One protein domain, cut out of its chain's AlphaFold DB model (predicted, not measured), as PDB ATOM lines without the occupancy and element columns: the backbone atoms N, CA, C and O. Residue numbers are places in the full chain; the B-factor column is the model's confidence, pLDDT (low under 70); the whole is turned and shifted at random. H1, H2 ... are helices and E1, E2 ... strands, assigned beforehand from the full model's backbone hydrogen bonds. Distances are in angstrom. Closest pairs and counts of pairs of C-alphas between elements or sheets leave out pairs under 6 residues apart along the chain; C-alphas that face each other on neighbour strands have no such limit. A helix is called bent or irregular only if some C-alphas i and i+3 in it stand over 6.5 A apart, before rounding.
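This is residues 172 to 291 of the 292 residues of an uncharacterized protein of Euryarchaeota archaeon (UniProt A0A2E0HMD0). A strongly twisted sheet of five strands makes one end of this domain, with helix H1 packed along one face of it, over E3. Toward the other end H2 only grazes the sheet, with residues 264 to 268, and H3 packs on H2 at the far end, away from the sheet. The printed part has 120 residues, with the named elements in the order E1 E2 E3 E4 E5 H1 H2 H3; the sheet's order is E1 - E2 - E3 - E4 - E5, all antiparallel. The class is mixed, helices and strands, with under half of the residues, 56, in named elements. The whole is compact, with a radius of gyration of the C-alphas of 14.1 A and spans of 44 by 31 by 23 A.

Find C-alpha 175 at (253.212, 231.422, 329.013), where E1, residues 175 to 177, begins. Read on to E2, residues 182 to 186, 13.6 A long, E3, residues 192 to 196, 13.5 A, E4, residues 206 to 210, 14.0 A, and E5, residues 218 to 221, 9.3 A. H1, residues 234 to 243, begins at C-alpha 234 (252.334, 230.599, 343.322) and is 14.5 A long. H2, residues 259 to 268, is 14.8 A long and only just irregular: C-alphas 264 and 267 are 6.9 A apart. H3, residues 277 to 290, is 20.7 A long and ends at C-alpha 290 (255.790, 203.977, 353.727).

The five strands form a meander, each the antiparallel neighbour of the one before and a hairpin with it; E1 and E5 are the edge strands. Look for N 175 and O 184 at 2.8 A between E1 and E2, N 183 and O 195 at 2.8 A between E2 and E3, N 194 and O 208 at 2.9 A between E3 and E4, and N 209 and O 218 at 2.9 A between E4 and E5. H1 on one face of the sheet gives two layers, a helix over a sheet: its height over the sheet is 9.6 A, and it runs along the strands, at 14 degrees to E3 on the local plane. The closest C-alphas of E3 and H1 are those of Trp 193 and Ile 241, 7.3 A apart. The closest C-alphas of E5 and H2 are those of Leu 220 and Leu 264, 7.9 A apart. H1 and H2 are only just apart, closest 8.5 A. H2 and H3 touch, closest at the C-alphas of Leu 259 and Cys 284, 6.3 A, at a steep tilt of 53 degrees, opposite ways. H3 is not on the sheet. O i to N i+4 pairs are within hydrogen-bond range in 5 of 6 in H1, 4 of 6 in H2 and 9 of 10 in H3.

The two C-alphas farthest apart, those of Glu 179 and Tyr 289, are 45.4 A apart. The printed part has no cut. The links E5 to H1, 12 residues, and H1 to H2, 15 residues, are long. In the B-factor column the mean pLDDT of the printed part is 87.0, and residues 286 to 291, of which 286 to 290 belong to H3, are under 70.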
ATOM      1  N   PHE A 172     259.458 226.960 333.941       89.31
ATOM      2  CA  PHE A 172     258.262 226.118 333.805       89.31
ATOM      3  C   PHE A 172     257.824 225.912 332.353       89.31
ATOM      4  O   PHE A 172     256.837 225.212 332.113       89.31
ATOM      5  N   ASN A 173     258.525 226.513 331.378       92.88
ATOM      6  CA  ASN A 173     258.058 226.592 329.991       92.88
ATOM      7  C   ASN A 173     256.613 227.123 329.923       92.88
ATOM      8  O   ASN A 173     255.755 226.586 329.212       92.88
ATOM      9  N   ALA A 174     256.335 228.115 330.770       93.94
ATOM     10  CA  ALA A 174     255.018 228.685 330.956       93.94
ATOM     11  C   ALA A 174     254.842 229.944 330.104       93.94
ATOM     12  O   ALA A 174     255.788 230.690 329.864       93.94
ATOM     13  N   HIS A 175     253.609 230.195 329.682       92.94
ATOM     14  CA  HIS A 175     253.212 231.422 329.013       92.94
ATOM     15  C   HIS A 175     252.397 232.279 329.977       92.94
ATOM     16  O   HIS A 175     251.343 231.843 330.453       92.94
ATOM     17  N   TYR A 176     252.920 233.468 330.257       89.38
ATOM     18  CA  TYR A 176     252.289 234.489 331.075       89.38
ATOM     19  C   TYR A 176     251.488 235.435 330.177       89.38
ATOM     20  O   TYR A 176     252.037 236.005 329.239       89.38
ATOM     21  N   ASP A 177     250.192 235.559 330.438       88.44
ATOM     22  CA  ASP A 177     249.284 236.431 329.702       88.44
ATOM     23  C   ASP A 177     248.869 237.597 330.606       88.44
ATOM     24  O   ASP A 177     248.127 237.430 331.579       88.44
ATOM     25  N   LEU A 178     249.389 238.776 330.261       81.88
ATOM     26  CA  LEU A 178     249.209 240.024 330.996       81.88
ATOM     27  C   LEU A 178     247.765 240.531 330.941       81.88
ATOM     28  O   LEU A 178     247.303 241.139 331.902       81.88
ATOM     29  N   GLU A 179     247.051 240.296 329.837       84.00
ATOM     30  CA  GLU A 179     245.687 240.803 329.663       84.00
ATOM     31  C   GLU A 179     244.689 239.977 330.468       84.00
ATOM     32  O   GLU A 179     243.790 240.523 331.109       84.00
ATOM     33  N   SER A 180     244.848 238.652 330.445       86.44
ATOM     34  CA  SER A 180     243.959 237.756 331.186       86.44
ATOM     35  C   SER A 180     244.375 237.536 332.639       86.44
ATOM     36  O   SER A 180     243.607 236.931 333.387       86.44
ATOM     37  N   LEU A 181     245.551 238.031 333.050       88.75
ATOM     38  CA  LEU A 181     246.131 237.784 334.370       88.75
ATOM     39  C   LEU A 181     246.211 236.279 334.654       88.75
ATOM     40  O   LEU A 181     245.733 235.784 335.683       88.75
ATOM     41  N   THR A 182     246.782 235.541 333.693       91.56
ATOM     42  CA  THR A 182     246.945 234.089 333.800       91.56
ATOM     43  C   THR A 182     248.348 233.611 333.452       91.56
ATOM     44  O   THR A 182     249.036 234.167 332.602       91.56
ATOM     45  N   VAL A 183     248.769 232.518 334.085       93.06
ATOM     46  CA  VAL A 183     249.965 231.760 333.710       93.06
ATOM     47  C   VAL A 183     249.546 230.366 333.278       93.06
ATOM     48  O   VAL A 183     248.839 229.665 333.997       93.06
ATOM     49  N   SER A 184     249.963 229.954 332.083       95.56
ATOM     50  CA  SER A 184     249.624 228.647 331.519       95.56
ATOM     51  C   SER A 184     250.864 227.808 331.258       95.56
ATOM     52  O   SER A 184     251.853 228.296 330.724       95.56
ATOM     53  N   PHE A 185     250.823 226.536 331.634       96.50
ATOM     54  CA  PHE A 185     251.974 225.637 331.571       96.50
ATOM     55  C   PHE A 185     251.530 224.193 331.344       96.50
ATOM     56  O   PHE A 185     250.339 223.861 331.352       96.50
ATOM     57  N   ARG A 186     252.493 223.321 331.047       96.38
ATOM     58  CA  ARG A 186     252.219 221.901 330.813       96.38
ATOM     59  C   ARG A 186     252.206 221.145 332.137       96.38
ATOM     60  O   ARG A 186     253.060 221.377 332.986       96.38
ATOM     61  N   GLY A 187     251.233 220.253 332.269       94.81
ATOM     62  CA  GLY A 187     251.246 219.180 333.251       94.81
ATOM     63  C   GLY A 187     251.839 217.905 332.659       94.81
ATOM     64  O   GLY A 187     252.423 217.904 331.568       94.81
ATOM     65  N   THR A 188     251.605 216.789 333.337       94.75
ATOM     66  CA  THR A 188     251.950 215.454 332.835       94.75
ATOM     67  C   THR A 188     250.807 214.857 332.008       94.75
ATOM     68  O   THR A 188     249.723 215.431 331.899       94.75
ATOM     69  N   HIS A 189     251.050 213.723 331.343       93.31
ATOM     70  CA  HIS A 189     250.035 212.989 330.565       93.31
ATOM     71  C   HIS A 189     249.316 213.820 329.484       93.31
ATOM     72  O   HIS A 189     248.209 213.496 329.070       93.31
ATOM     73  N   GLY A 190     249.939 214.904 329.006       93.69
ATOM     74  CA  GLY A 190     249.358 215.809 328.012       93.69
ATOM     75  C   GLY A 190     248.341 216.810 328.569       93.69
ATOM     76  O   GLY A 190     247.741 217.545 327.777       93.69
ATOM     77  N   PHE A 191     248.162 216.872 329.893       96.38
ATOM     78  CA  PHE A 191     247.389 217.927 330.536       96.38
ATOM     79  C   PHE A 191     248.080 219.280 330.378       96.38
ATOM     80  O   PHE A 191     249.308 219.397 330.309       96.38
ATOM     81  N   LYS A 192     247.268 220.329 330.320       97.44
ATOM     82  CA  LYS A 192     247.734 221.710 330.442       97.44
ATOM     83  C   LYS A 192     246.978 222.372 331.570       97.44
ATOM     84  O   LYS A 192     245.777 222.145 331.716       97.44
ATOM     85  N   TRP A 193     247.683 223.218 332.295       97.38
ATOM     86  CA  TRP A 193     247.180 223.921 333.457       97.38
ATOM     87  C   TRP A 193     247.258 225.415 333.227       97.38
ATOM     88  O   TRP A 193     248.093 225.901 332.457       97.38
ATOM     89  N   ARG A 194     246.354 226.132 333.877       96.44
ATOM     90  CA  ARG A 194     246.343 227.580 333.888       96.44
ATOM     91  C   ARG A 194     245.937 228.058 335.270       96.44
ATOM     92  O   ARG A 194     244.891 227.663 335.775       96.44
ATOM     93  N   LEU A 195     246.779 228.901 335.849       94.56
ATOM     94  CA  LEU A 195     246.477 229.631 337.068       94.56
ATOM     95  C   LEU A 195     246.057 231.043 336.687       94.56
ATOM     96  O   LEU A 195     246.688 231.661 335.832       94.56
ATOM     97  N   GLY A 196     245.000 231.535 337.316       92.69
ATOM     98  CA  GLY A 196     244.540 232.910 337.182       92.69
ATOM     99  C   GLY A 196     244.586 233.619 338.525       92.69
ATOM    100  O   GLY A 196     244.313 233.024 339.565       92.69
ATOM    101  N   PHE A 197     244.950 234.891 338.487       87.94
ATOM    102  CA  PHE A 197     245.165 235.725 339.673       87.94
ATOM    103  C   PHE A 197     244.450 237.078 339.565       87.94
ATOM    104  O   PHE A 197     244.605 237.942 340.418       87.94
ATOM    105  N   GLY A 198     243.614 237.259 338.539       83.75
ATOM    106  CA  GLY A 198     242.831 238.481 338.346       83.75
ATOM    107  C   GLY A 198     241.625 238.648 339.276       83.75
ATOM    108  O   GLY A 198     240.904 239.632 339.139       83.75
ATOM    109  N   ASN A 199     241.359 237.709 340.193       85.81
ATOM    110  CA  ASN A 199     240.268 237.829 341.160       85.81
ATOM    111  C   ASN A 199     240.786 238.428 342.482       85.81
ATOM    112  O   ASN A 199     241.354 237.686 343.280       85.81
ATOM    113  N   PRO A 200     240.539 239.719 342.775       82.19
ATOM    114  CA  PRO A 200     241.055 240.369 343.982       82.19
ATOM    115  C   PRO A 200     240.402 239.875 345.281       82.19
ATOM    116  O   PRO A 200     240.837 240.259 346.362       82.19
ATOM    117  N   LEU A 201     239.331 239.078 345.193       85.31
ATOM    118  CA  LEU A 201     238.648 238.492 346.350       85.31
ATOM    119  C   LEU A 201     239.110 237.062 346.653       85.31
ATOM    120  O   LEU A 201     238.684 236.503 347.660       85.31
ATOM    121  N   ALA A 202     239.914 236.454 345.774       84.62
ATOM    122  CA  ALA A 202     240.487 235.140 346.028       84.62
ATOM    123  C   ALA A 202     241.676 235.267 346.983       84.62
ATOM    124  O   ALA A 202     242.466 236.205 346.881       84.62
ATOM    125  N   VAL A 203     241.804 234.306 347.895       85.12
ATOM    126  CA  VAL A 203     242.991 234.179 348.749       85.12
ATOM    127  C   VAL A 203     244.105 233.447 347.997       85.12
ATOM    128  O   VAL A 203     245.275 233.788 348.142       85.12
ATOM    129  N   GLY A 204     243.745 232.447 347.187       87.56
ATOM    130  CA  GLY A 204     244.645 231.727 346.292       87.56
ATOM    131  C   GLY A 204     244.433 232.098 344.825       87.56
ATOM    132  O   GLY A 204     244.208 233.252 344.463       87.56
ATOM    133  N   PHE A 205     244.503 231.093 343.954       91.31
ATOM    134  CA  PHE A 205     244.439 231.256 342.502       91.31
ATOM    135  C   PHE A 205     243.194 230.581 341.933       91.31
ATOM    136  O   PHE A 205     242.735 229.565 342.449       91.31
ATOM    137  N   SER A 206     242.663 231.068 340.815       94.19
ATOM    138  CA  SER A 206     241.754 230.243 340.019       94.19
ATOM    139  C   SER A 206     242.563 229.174 339.290       94.19
ATOM    140  O   SER A 206     243.598 229.495 338.706       94.19
ATOM    141  N   LEU A 207     242.084 227.934 339.263       96.06
ATOM    142  CA  LEU A 207     242.747 226.828 338.576       96.06
ATOM    143  C   LEU A 207     241.870 226.328 337.431       96.06
ATOM    144  O   LEU A 207     240.718 225.938 337.629       96.06
ATOM    145  N   GLU A 208     242.433 226.313 336.228       97.31
ATOM    146  CA  GLU A 208     241.811 225.792 335.018       97.31
ATOM    147  C   GLU A 208     242.685 224.710 334.375       97.31
ATOM    148  O   GLU A 208     243.911 224.689 334.518       97.31
ATOM    149  N   TYR A 209     242.057 223.827 333.602       97.56
ATOM    150  CA  TYR A 209     242.743 222.712 332.959       97.56
ATOM    151  C   TYR A 209     242.268 222.447 331.530       97.56
ATOM    152  O   TYR A 209     241.165 222.815 331.105       97.56
ATOM    153  N   LYS A 210     243.123 221.749 330.781       97.62
ATOM    154  CA  LYS A 210     242.798 221.080 329.520       97.62
ATOM    155  C   LYS A 210     243.273 219.639 329.576       97.62
ATOM    156  O   LYS A 210     244.465 219.397 329.755       97.62
ATOM    157  N   LYS A 211     242.352 218.704 329.334       95.38
ATOM    158  CA  LYS A 211     242.686 217.303 329.047       95.38
ATOM    159  C   LYS A 211     243.439 217.178 327.712       95.38
ATOM    160  O   LYS A 211     243.342 218.079 326.865       95.38
ATOM    161  N   PRO A 212     244.121 216.048 327.462       93.88
ATOM    162  CA  PRO A 212     244.671 215.742 326.148       93.88
ATOM    163  C   PRO A 212     243.617 215.921 325.055       93.88
ATOM    164  O   PRO A 212     242.487 215.456 325.179       93.88
ATOM    165  N   ARG A 213     243.986 216.614 323.972       90.06
ATOM    166  CA  ARG A 213     243.116 216.918 322.814       90.06
ATOM    167  C   ARG A 213     241.948 217.885 323.095       90.06
ATOM    168  O   ARG A 213     241.251 218.262 322.155       90.06
ATOM    169  N   GLN A 214     241.761 218.359 324.330       93.44
ATOM    170  CA  GLN A 214     240.747 219.365 324.656       93.44
ATOM    171  C   GLN A 214     241.174 220.757 324.164       93.44
ATOM    172  O   GLN A 214     242.287 221.218 324.426       93.44
ATOM    173  N   ARG A 215     240.275 221.458 323.460       91.94
ATOM    174  CA  ARG A 215     240.553 222.803 322.919       91.94
ATOM    175  C   ARG A 215     240.324 223.925 323.926       91.94
ATOM    176  O   ARG A 215     241.153 224.830 324.005       91.94
ATOM    177  N   ASN A 216     239.244 223.853 324.700       95.75
ATOM    178  CA  ASN A 216     238.803 224.925 325.598       95.75
ATOM    179  C   ASN A 216     239.269 224.675 327.032       95.75
ATOM    180  O   ASN A 216     239.369 223.523 327.442       95.75
ATOM    181  N   TRP A 217     239.571 225.737 327.776       96.69
ATOM    182  CA  TRP A 217     239.859 225.633 329.209       96.69
ATOM    183  C   TRP A 217     238.587 225.259 329.971       96.69
ATOM    184  O   TRP A 217     237.488 225.648 329.575       96.69
ATOM    185  N   ARG A 218     238.737 224.458 331.024       96.88
ATOM    186  CA  ARG A 218     237.679 224.183 331.995       96.88
ATOM    187  C   ARG A 218     238.132 224.670 333.356       96.88
ATOM    188  O   ARG A 218     239.235 224.341 333.782       96.88
ATOM    189  N   LEU A 219     237.264 225.424 334.014       96.44
ATOM    190  CA  LEU A 219     237.466 225.862 335.383       96.44
ATOM    191  C   LEU A 219     237.343 224.665 336.326       96.44
ATOM    192  O   LEU A 219     236.357 223.931 336.256       96.44
ATOM    193  N   LEU A 220     238.344 224.484 337.182       95.19
ATOM    194  CA  LEU A 220     238.359 223.469 338.231       95.19
ATOM    195  C   LEU A 220     237.954 224.081 339.572       95.19
ATOM    196  O   LEU A 220     237.042 223.588 340.223       95.19
ATOM    197  N   THR A 221     238.570 225.206 339.939       94.62
ATOM    198  CA  THR A 221     238.175 226.010 341.104       94.62
ATOM    199  C   THR A 221     238.402 227.497 340.841       94.62
ATOM    200  O   THR A 221     239.286 227.879 340.073       94.62
ATOM    201  N   LYS A 222     237.585 228.344 341.475       93.62
ATOM    202  CA  LYS A 222     237.745 229.807 341.452       93.62
ATOM    203  C   LYS A 222     238.796 230.303 342.444       93.62
ATOM    204  O   LYS A 222     239.289 231.410 342.256       93.62
ATOM    205  N   ASP A 223     239.094 229.510 343.468       93.56
ATOM    206  CA  ASP A 223     240.062 229.839 344.508       93.56
ATOM    207  C   ASP A 223     240.657 228.551 345.089       93.56
ATOM    208  O   ASP A 223     239.970 227.771 345.755       93.56
ATOM    209  N   THR A 224     241.939 228.309 344.825       92.75
ATOM    210  CA  THR A 224     242.668 227.146 345.335       92.75
ATOM    211  C   THR A 224     242.731 227.107 346.856       92.75
ATOM    212  O   THR A 224     242.740 226.011 347.400       92.75
ATOM    213  N   ALA A 225     242.691 228.249 347.552       90.31
ATOM    214  CA  ALA A 225     242.746 228.291 349.017       90.31
ATOM    215  C   ALA A 225     241.513 227.669 349.686       90.31
ATOM    216  O   ALA A 225     241.549 227.339 350.866       90.31
ATOM    217  N   THR A 226     240.427 227.483 348.933       89.94
ATOM    218  CA  THR A 226     239.200 226.842 349.430       89.94
ATOM    219  C   THR A 226     239.205 225.319 349.304       89.94
ATOM    220  O   THR A 226     238.314 224.671 349.845       89.94
ATOM    221  N   VAL A 227     240.165 224.754 348.563       89.81
ATOM    222  CA  VAL A 227     240.189 223.324 348.206       89.81
ATOM    223  C   VAL A 227     241.547 222.653 348.398       89.81
ATOM    224  O   VAL A 227     241.603 221.434 348.342       89.81
ATOM    225  N   ILE A 228     242.630 223.420 348.545       87.69
ATOM    226  CA  ILE A 228     243.992 222.923 348.752       87.69
ATOM    227  C   ILE A 228     244.651 223.757 349.850       87.69
ATOM    228  O   ILE A 228     244.825 224.972 349.685       87.69
ATOM    229  N   GLU A 229     245.092 223.100 350.918       82.56
ATOM    230  CA  GLU A 229     245.925 223.724 351.949       82.56
ATOM    231  C   GLU A 229     247.293 224.198 351.404       82.56
ATOM    232  O   GLU A 229     247.893 223.602 350.498       82.56
ATOM    233  N   ASP A 230     247.792 225.313 351.950       76.00
ATOM    234  CA  ASP A 230     249.058 225.964 351.565       76.00
ATOM    235  C   ASP A 230     249.178 226.315 350.070       76.00
ATOM    236  O   ASP A 230     250.247 226.256 349.454       76.00
ATOM    237  N   SER A 231     248.058 226.702 349.457       78.38
ATOM    238  CA  SER A 231     247.968 227.042 348.033       78.38
ATOM    239  C   SER A 231     248.157 228.525 347.698       78.38
ATOM    240  O   SER A 231     247.999 228.907 346.538       78.38
ATOM    241  N   SER A 232     248.497 229.363 348.681       73.81
ATOM    242  CA  SER A 232     248.689 230.810 348.500       73.81
ATOM    243  C   SER A 232     250.004 231.166 347.797       73.81
ATOM    244  O   SER A 232     250.094 232.206 347.148       73.81
ATOM    245  N   SER A 233     251.018 230.295 347.863       84.25
ATOM    246  CA  SER A 233     252.286 230.507 347.157       84.25
ATOM    247  C   SER A 233     252.210 229.997 345.717       84.25
ATOM    248  O   SER A 233     252.037 228.799 345.459       84.25
ATOM    249  N   ILE A 234     252.394 230.909 344.757       85.81
ATOM    250  CA  ILE A 234     252.334 230.599 343.322       85.81
ATOM    251  C   ILE A 234     253.358 229.533 342.917       85.81
ATOM    252  O   ILE A 234     253.053 228.674 342.092       85.81
ATOM    253  N   PHE A 235     254.551 229.530 343.517       85.81
ATOM    254  CA  PHE A 235     255.589 228.556 343.182       85.81
ATOM    255  C   PHE A 235     255.283 227.166 343.703       85.81
ATOM    256  O   PHE A 235     255.428 226.199 342.954       85.81
ATOM    257  N   THR A 236     254.813 227.058 344.943       84.56
ATOM    258  CA  THR A 236     254.330 225.788 345.491       84.56
ATOM    259  C   THR A 236     253.230 225.222 344.599       84.56
ATOM    260  O   THR A 236     253.303 224.063 344.189       84.56
ATOM    261  N   MET A 237     252.268 226.063 344.205       88.69
ATOM    262  CA  MET A 237     251.176 225.658 343.325       88.69
ATOM    263  C   MET A 237     251.674 225.214 341.943       88.69
ATOM    264  O   MET A 237     251.362 224.111 341.501       88.69
ATOM    265  N   MET A 238     252.488 226.020 341.257       91.19
ATOM    266  CA  MET A 238     253.018 225.670 339.933       91.19
ATOM    267  C   MET A 238     253.873 224.398 339.971       91.19
ATOM    268  O   MET A 238     253.731 223.545 339.095       91.19
ATOM    269  N   ASN A 239     254.711 224.223 340.997       89.50
ATOM    270  CA  ASN A 239     255.512 223.012 341.180       89.50
ATOM    271  C   ASN A 239     254.628 221.772 341.361       89.50
ATOM    272  O   ASN A 239     254.826 220.796 340.639       89.50
ATOM    273  N   ARG A 240     253.626 221.819 342.252       89.50
ATOM    274  CA  ARG A 240     252.691 220.701 342.477       89.50
ATOM    275  C   ARG A 240     251.905 220.372 341.204       89.50
ATOM    276  O   ARG A 240     251.937 219.242 340.724       89.50
ATOM    277  N   ILE A 241     251.281 221.379 340.597       92.88
ATOM    278  CA  ILE A 241     250.375 221.213 339.451       92.88
ATOM    279  C   ILE A 241     251.112 220.818 338.165       92.88
ATOM    280  O   ILE A 241     250.581 220.059 337.357       92.88
ATOM    281  N   SER A 242     252.353 221.270 337.960       93.94
ATOM    282  CA  SER A 242     253.137 220.890 336.769       93.94
ATOM    283  C   SER A 242     253.424 219.384 336.694       93.94
ATOM    284  O   SER A 242     253.613 218.837 335.607       93.94
ATOM    285  N   ARG A 243     253.398 218.694 337.839       92.88
ATOM    286  CA  ARG A 243     253.571 217.239 337.941       92.88
ATOM    287  C   ARG A 243     252.245 216.484 337.803       92.88
ATOM    288  O   ARG A 243     252.240 215.286 337.512       92.88
ATOM    289  N   SER A 244     251.122 217.184 337.914       93.31
ATOM    290  CA  SER A 244     249.780 216.615 337.865       93.31
ATOM    291  C   SER A 244     249.266 216.404 336.430       93.31
ATOM    292  O   SER A 244     249.621 217.173 335.526       93.31
ATOM    293  N   PRO A 245     248.424 215.375 336.191       93.31
ATOM    294  CA  PRO A 245     247.876 214.423 337.173       93.31
ATOM    295  C   PRO A 245     248.822 213.277 337.572       93.31
ATOM    296  O   PRO A 245     248.479 212.468 338.416       93.31
ATOM    297  N   GLY A 246     250.011 213.172 336.986       91.62
ATOM    298  CA  GLY A 246     250.947 212.069 337.232       91.62
ATOM    299  C   GLY A 246     251.272 211.851 338.710       91.62
ATOM    300  O   GLY A 246     251.130 210.741 339.199       91.62
ATOM    301  N   ASN A 247     251.610 212.906 339.449       89.38
ATOM    302  CA  ASN A 247     251.870 212.789 340.888       89.38
ATOM    303  C   ASN A 247     250.617 212.510 341.741       89.38
ATOM    304  O   ASN A 247     250.751 212.330 342.942       89.38
ATOM    305  N   THR A 248     249.408 212.504 341.174       88.50
ATOM    306  CA  THR A 248     248.173 212.136 341.890       88.50
ATOM    307  C   THR A 248     247.689 210.732 341.528       88.50
ATOM    308  O   THR A 248     246.676 210.295 342.055       88.50
ATOM    309  N   ILE A 249     248.355 210.031 340.606       89.12
ATOM    310  CA  ILE A 249     248.031 208.639 340.262       89.12
ATOM    311  C   ILE A 249     248.649 207.729 341.333       89.12
ATOM    312  O   ILE A 249     249.837 207.908 341.596       89.12
ATOM    313  N   PRO A 250     247.905 206.761 341.915       83.38
ATOM    314  CA  PRO A 250     248.343 205.975 343.077       83.38
ATOM    315  C   PRO A 250     249.769 205.416 342.996       83.38
ATOM    316  O   PRO A 250     250.541 205.578 343.933       83.38
ATOM    317  N   ASP A 251     250.156 204.853 341.850       81.81
ATOM    318  CA  ASP A 251     251.477 204.228 341.665       81.81
ATOM    319  C   ASP A 251     252.642 205.230 341.531       81.81
ATOM    320  O   ASP A 251     253.810 204.840 341.528       81.81
ATOM    321  N   SER A 252     252.348 206.520 341.368       85.00
ATOM    322  CA  SER A 252     253.337 207.580 341.145       85.00
ATOM    323  C   SER A 252     253.147 208.790 342.056       85.00
ATOM    324  O   SER A 252     253.698 209.860 341.773       85.00
ATOM    325  N   MET A 253     252.372 208.639 343.132       85.00
ATOM    326  CA  MET A 253     252.256 209.664 344.159       85.00
ATOM    327  C   MET A 253     253.583 209.836 344.912       85.00
ATOM    328  O   MET A 253     254.362 208.899 345.067       85.00
ATOM    329  N   ASP A 254     253.859 211.055 345.371       80.81
ATOM    330  CA  ASP A 254     255.074 211.381 346.119       80.81
ATOM    331  C   ASP A 254     254.786 212.382 347.242       80.81
ATOM    332  O   ASP A 254     253.677 212.895 347.362       80.81
ATOM    333  N   TRP A 255     255.801 212.692 348.050       74.00
ATOM    334  CA  TRP A 255     255.704 213.585 349.212       74.00
ATOM    335  C   TRP A 255     255.180 215.004 348.910       74.00
ATOM    336  O   TRP A 255     254.838 215.736 349.835       74.00
ATOM    337  N   THR A 256     255.121 215.434 347.643       74.50
ATOM    338  CA  THR A 256     254.533 216.731 347.256       74.50
ATOM    339  C   THR A 256     253.022 216.673 347.019       74.50
ATOM    340  O   THR A 256     252.400 217.717 346.795       74.50
ATOM    341  N   THR A 257     252.437 215.478 347.041       83.44
ATOM    342  CA  THR A 257     251.028 215.222 346.762       83.44
ATOM    343  C   THR A 257     250.229 215.197 348.061       83.44
ATOM    344  O   THR A 257     250.393 214.297 348.874       83.44
ATOM    345  N   SER A 258     249.348 216.181 348.248       86.38
ATOM    346  CA  SER A 258     248.394 216.192 349.360       86.38
ATOM    347  C   SER A 258     247.098 215.464 348.995       86.38
ATOM    348  O   SER A 258     246.728 215.384 347.819       86.38
ATOM    349  N   LEU A 259     246.372 214.995 350.012       87.12
ATOM    350  CA  LEU A 259     245.041 214.405 349.847       87.12
ATOM    351  C   LEU A 259     244.094 215.354 349.091       87.12
ATOM    352  O   LEU A 259     243.424 214.934 348.151       87.12
ATOM    353  N   ASP A 260     244.104 216.643 349.432       89.69
ATOM    354  CA  ASP A 260     243.353 217.694 348.736       89.69
ATOM    355  C   ASP A 260     243.644 217.739 347.232       89.69
ATOM    356  O   ASP A 260     242.738 217.831 346.397       89.69
ATOM    357  N   LEU A 261     244.926 217.643 346.869       89.69
ATOM    358  CA  LEU A 261     245.352 217.657 345.477       89.69
ATOM    359  C   LEU A 261     244.834 216.419 344.737       89.69
ATOM    360  O   LEU A 261     244.359 216.534 343.604       89.69
ATOM    361  N   CYS A 262     244.877 215.252 345.385       89.75
ATOM    362  CA  CYS A 262     244.301 214.016 344.864       89.75
ATOM    363  C   CYS A 262     242.788 214.141 344.662       89.75
ATOM    364  O   CYS A 262     242.309 213.864 343.560       89.75
ATOM    365  N   LYS A 263     242.048 214.630 345.668       89.44
ATOM    366  CA  LYS A 263     240.591 214.845 345.601       89.44
ATOM    367  C   LYS A 263     240.221 215.771 344.442       89.44
ATOM    368  O   LYS A 263     239.238 215.534 343.743       89.44
ATOM    369  N   LEU A 264     241.029 216.801 344.201       91.50
ATOM    370  CA  LEU A 264     240.763 217.790 343.162       91.50
ATOM    371  C   LEU A 264     241.096 217.295 341.743       91.50
ATOM    372  O   LEU A 264     240.378 217.618 340.793       91.50
ATOM    373  N   ILE A 265     242.195 216.556 341.571       93.06
ATOM    374  CA  ILE A 265     242.756 216.252 340.244       93.06
ATOM    375  C   ILE A 265     242.455 214.834 339.774       93.06
ATOM    376  O   ILE A 265     242.195 214.646 338.584       93.06
ATOM    377  N   LEU A 266     242.484 213.837 340.660       90.38
ATOM    378  CA  LEU A 266     242.327 212.438 340.261       90.38
ATOM    379  C   LEU A 266     240.995 212.161 339.535       90.38
ATOM    380  O   LEU A 266     241.034 211.481 338.505       90.38
ATOM    381  N   PRO A 267     239.852 212.779 339.916       90.69
ATOM    382  CA  PRO A 267     238.595 212.632 339.174       90.69
ATOM    383  C   PRO A 267     238.646 213.136 337.723       90.69
ATOM    384  O   PRO A 267     237.773 212.830 336.907       90.69
ATOM    385  N   LEU A 268     239.656 213.938 337.368       91.06
ATOM    386  CA  LEU A 268     239.869 214.401 336.000       91.06
ATOM    387  C   LEU A 268     240.515 213.334 335.114       91.06
ATOM    388  O   LEU A 268     240.455 213.466 333.890       91.06
ATOM    389  N   VAL A 269     241.126 212.302 335.693       90.25
ATOM    390  CA  VAL A 269     241.718 211.185 334.958       90.25
ATOM    391  C   VAL A 269     240.629 210.150 334.703       90.25
ATOM    392  O   VAL A 269     240.017 209.642 335.636       90.25
ATOM    393  N   ASP A 270     240.361 209.848 333.431       86.75
ATOM    394  CA  ASP A 270     239.207 209.019 333.047       86.75
ATOM    395  C   ASP A 270     239.262 207.610 333.664       86.75
ATOM    396  O   ASP A 270     238.221 207.034 333.964       86.75
ATOM    397  N   GLU A 271     240.466 207.088 333.903       86.38
ATOM    398  CA  GLU A 271     240.709 205.790 334.546       86.38
ATOM    399  C   GLU A 271     240.374 205.781 336.041       86.38
ATOM    400  O   GLU A 271     240.107 204.717 336.577       86.38
ATOM    401  N   PHE A 272     240.340 206.936 336.709       84.75
ATOM    402  CA  PHE A 272     240.192 207.040 338.166       84.75
ATOM    403  C   PHE A 272     238.978 207.876 338.596       84.75
ATOM    404  O   PHE A 272     238.785 208.150 339.775       84.75
ATOM    405  N   ASN A 273     238.115 208.256 337.652       82.94
ATOM    406  CA  ASN A 273     236.920 209.067 337.915       82.94
ATOM    407  C   ASN A 273     235.837 208.374 338.766       82.94
ATOM    408  O   ASN A 273     234.852 209.014 339.130       82.94
ATOM    409  N   HIS A 274     236.002 207.079 339.037       82.44
ATOM    410  CA  HIS A 274     235.089 206.247 339.812       82.44
ATOM    411  C   HIS A 274     235.577 205.996 341.242       82.44
ATOM    412  O   HIS A 274     234.824 205.421 342.027       82.44
ATOM    413  N   ILE A 275     236.808 206.409 341.573       81.06
ATOM    414  CA  ILE A 275     237.364 206.267 342.920       81.06
ATOM    415  C   ILE A 275     236.576 207.166 343.873       81.06
ATOM    416  O   ILE A 275     236.444 208.372 343.651       81.06
ATOM    417  N   GLY A 276     236.031 206.552 344.923       79.31
ATOM    418  CA  GLY A 276     235.320 207.250 345.990       79.31
ATOM    419  C   GLY A 276     236.270 207.938 346.970       79.31
ATOM    420  O   GLY A 276     237.455 207.623 347.036       79.31
ATOM    421  N   GLU A 277     235.740 208.860 347.771       80.88
ATOM    422  CA  GLU A 277     236.530 209.619 348.750       80.88
ATOM    423  C   GLU A 277     237.198 208.716 349.803       80.88
ATOM    424  O   GLU A 277     238.391 208.861 350.050       80.88
ATOM    425  N   GLU A 278     236.476 207.720 350.328       83.19
ATOM    426  CA  GLU A 278     237.008 206.745 351.299       83.19
ATOM    427  C   GLU A 278     238.149 205.888 350.715       83.19
ATOM    428  O   GLU A 278     239.129 205.574 351.391       83.19
ATOM    429  N   GLU A 279     238.043 205.514 349.436       83.75
ATOM    430  CA  GLU A 279     239.080 204.740 348.745       83.75
ATOM    431  C   GLU A 279     240.330 205.594 348.501       83.75
ATOM    432  O   GLU A 279     241.453 205.121 348.681       83.75
ATOM    433  N   LEU A 280     240.140 206.870 348.155       81.75
ATOM    434  CA  LEU A 280     241.222 207.831 347.987       81.75
ATOM    435  C   LEU A 280     241.973 208.086 349.300       81.75
ATOM    436  O   LEU A 280     243.201 208.094 349.310       81.75
ATOM    437  N   GLU A 281     241.243 208.266 350.402       83.25
ATOM    438  CA  GLU A 281     241.823 208.434 351.737       83.25
ATOM    439  C   GLU A 281     242.680 207.225 352.114       83.25
ATOM    440  O   GLU A 281     243.842 207.393 352.474       83.25
ATOM    441  N   SER A 282     242.182 206.006 351.887       82.31
ATOM    442  CA  SER A 282     242.962 204.786 352.126       82.31
ATOM    443  C   SER A 282     244.231 204.691 351.263       82.31
ATOM    444  O   SER A 282     245.248 204.152 351.711       82.31
ATOM    445  N   LEU A 283     244.198 205.188 350.022       76.75
ATOM    446  CA  LEU A 283     245.369 205.220 349.139       76.75
ATOM    447  C   LEU A 283     246.417 206.231 349.620       76.75
ATOM    448  O   LEU A 283     247.605 205.909 349.624       76.75
ATOM    449  N   CYS A 284     245.990 207.413 350.070       74.62
ATOM    450  CA  CYS A 284     246.889 208.431 350.612       74.62
ATOM    451  C   CYS A 284     247.453 208.046 351.993       74.62
ATOM    452  O   CYS A 284     248.641 208.248 352.230       74.62
ATOM    453  N   GLU A 285     246.663 207.419 352.874       73.19
ATOM    454  CA  GLU A 285     247.129 206.941 354.189       73.19
ATOM    455  C   GLU A 285     248.278 205.932 354.065       73.19
ATOM    456  O   GLU A 285     249.239 205.977 354.831       73.19
ATOM    457  N   LYS A 286     248.238 205.038 353.067       65.06
ATOM    458  CA  LYS A 286     249.326 204.071 352.835       65.06
ATOM    459  C   LYS A 286     250.667 204.746 352.538       65.06
ATOM    460  O   LYS A 286     251.702 204.198 352.905       65.06
ATOM    461  N   MET A 287     250.663 205.937 351.938       64.19
ATOM    462  CA  MET A 287     251.891 206.688 351.672       64.19
ATOM    463  C   MET A 287     252.491 207.310 352.930       64.19
ATOM    464  O   MET A 287     253.713 207.329 353.071       64.19
ATOM    465  N   GLU A 288     251.651 207.805 353.846       55.06
ATOM    466  CA  GLU A 288     252.130 208.366 355.112       55.06
ATOM    467  C   GLU A 288     252.856 207.315 355.954       55.06
ATOM    468  O   GLU A 288     253.737 207.681 356.718       55.06
ATOM    469  N   TYR A 289     252.563 206.021 355.781       49.34
ATOM    470  CA  TYR A 289     253.235 204.934 356.498       49.34
ATOM    471  C   TYR A 289     254.466 204.344 355.787       49.34
ATOM    472  O   TYR A 289     255.314 203.765 356.459       49.34
ATOM    473  N   GLU A 290     254.615 204.487 354.466       49.53
ATOM    474  CA  GLU A 290     255.790 203.977 353.727       49.53
ATOM    475  C   GLU A 290     257.003 204.931 353.747       49.53
ATOM    476  O   GLU A 290     258.089 204.585 353.273       49.53
ATOM    477  N   HIS A 291     256.847 206.137 354.296       47.41
ATOM    478  CA  HIS A 291     257.907 207.150 354.394       47.41
ATOM    479  C   HIS A 291     258.415 207.420 355.823       47.41
ATOM    480  O   HIS A 291     259.114 208.414 356.033       47.41
TER     481      HIS A 291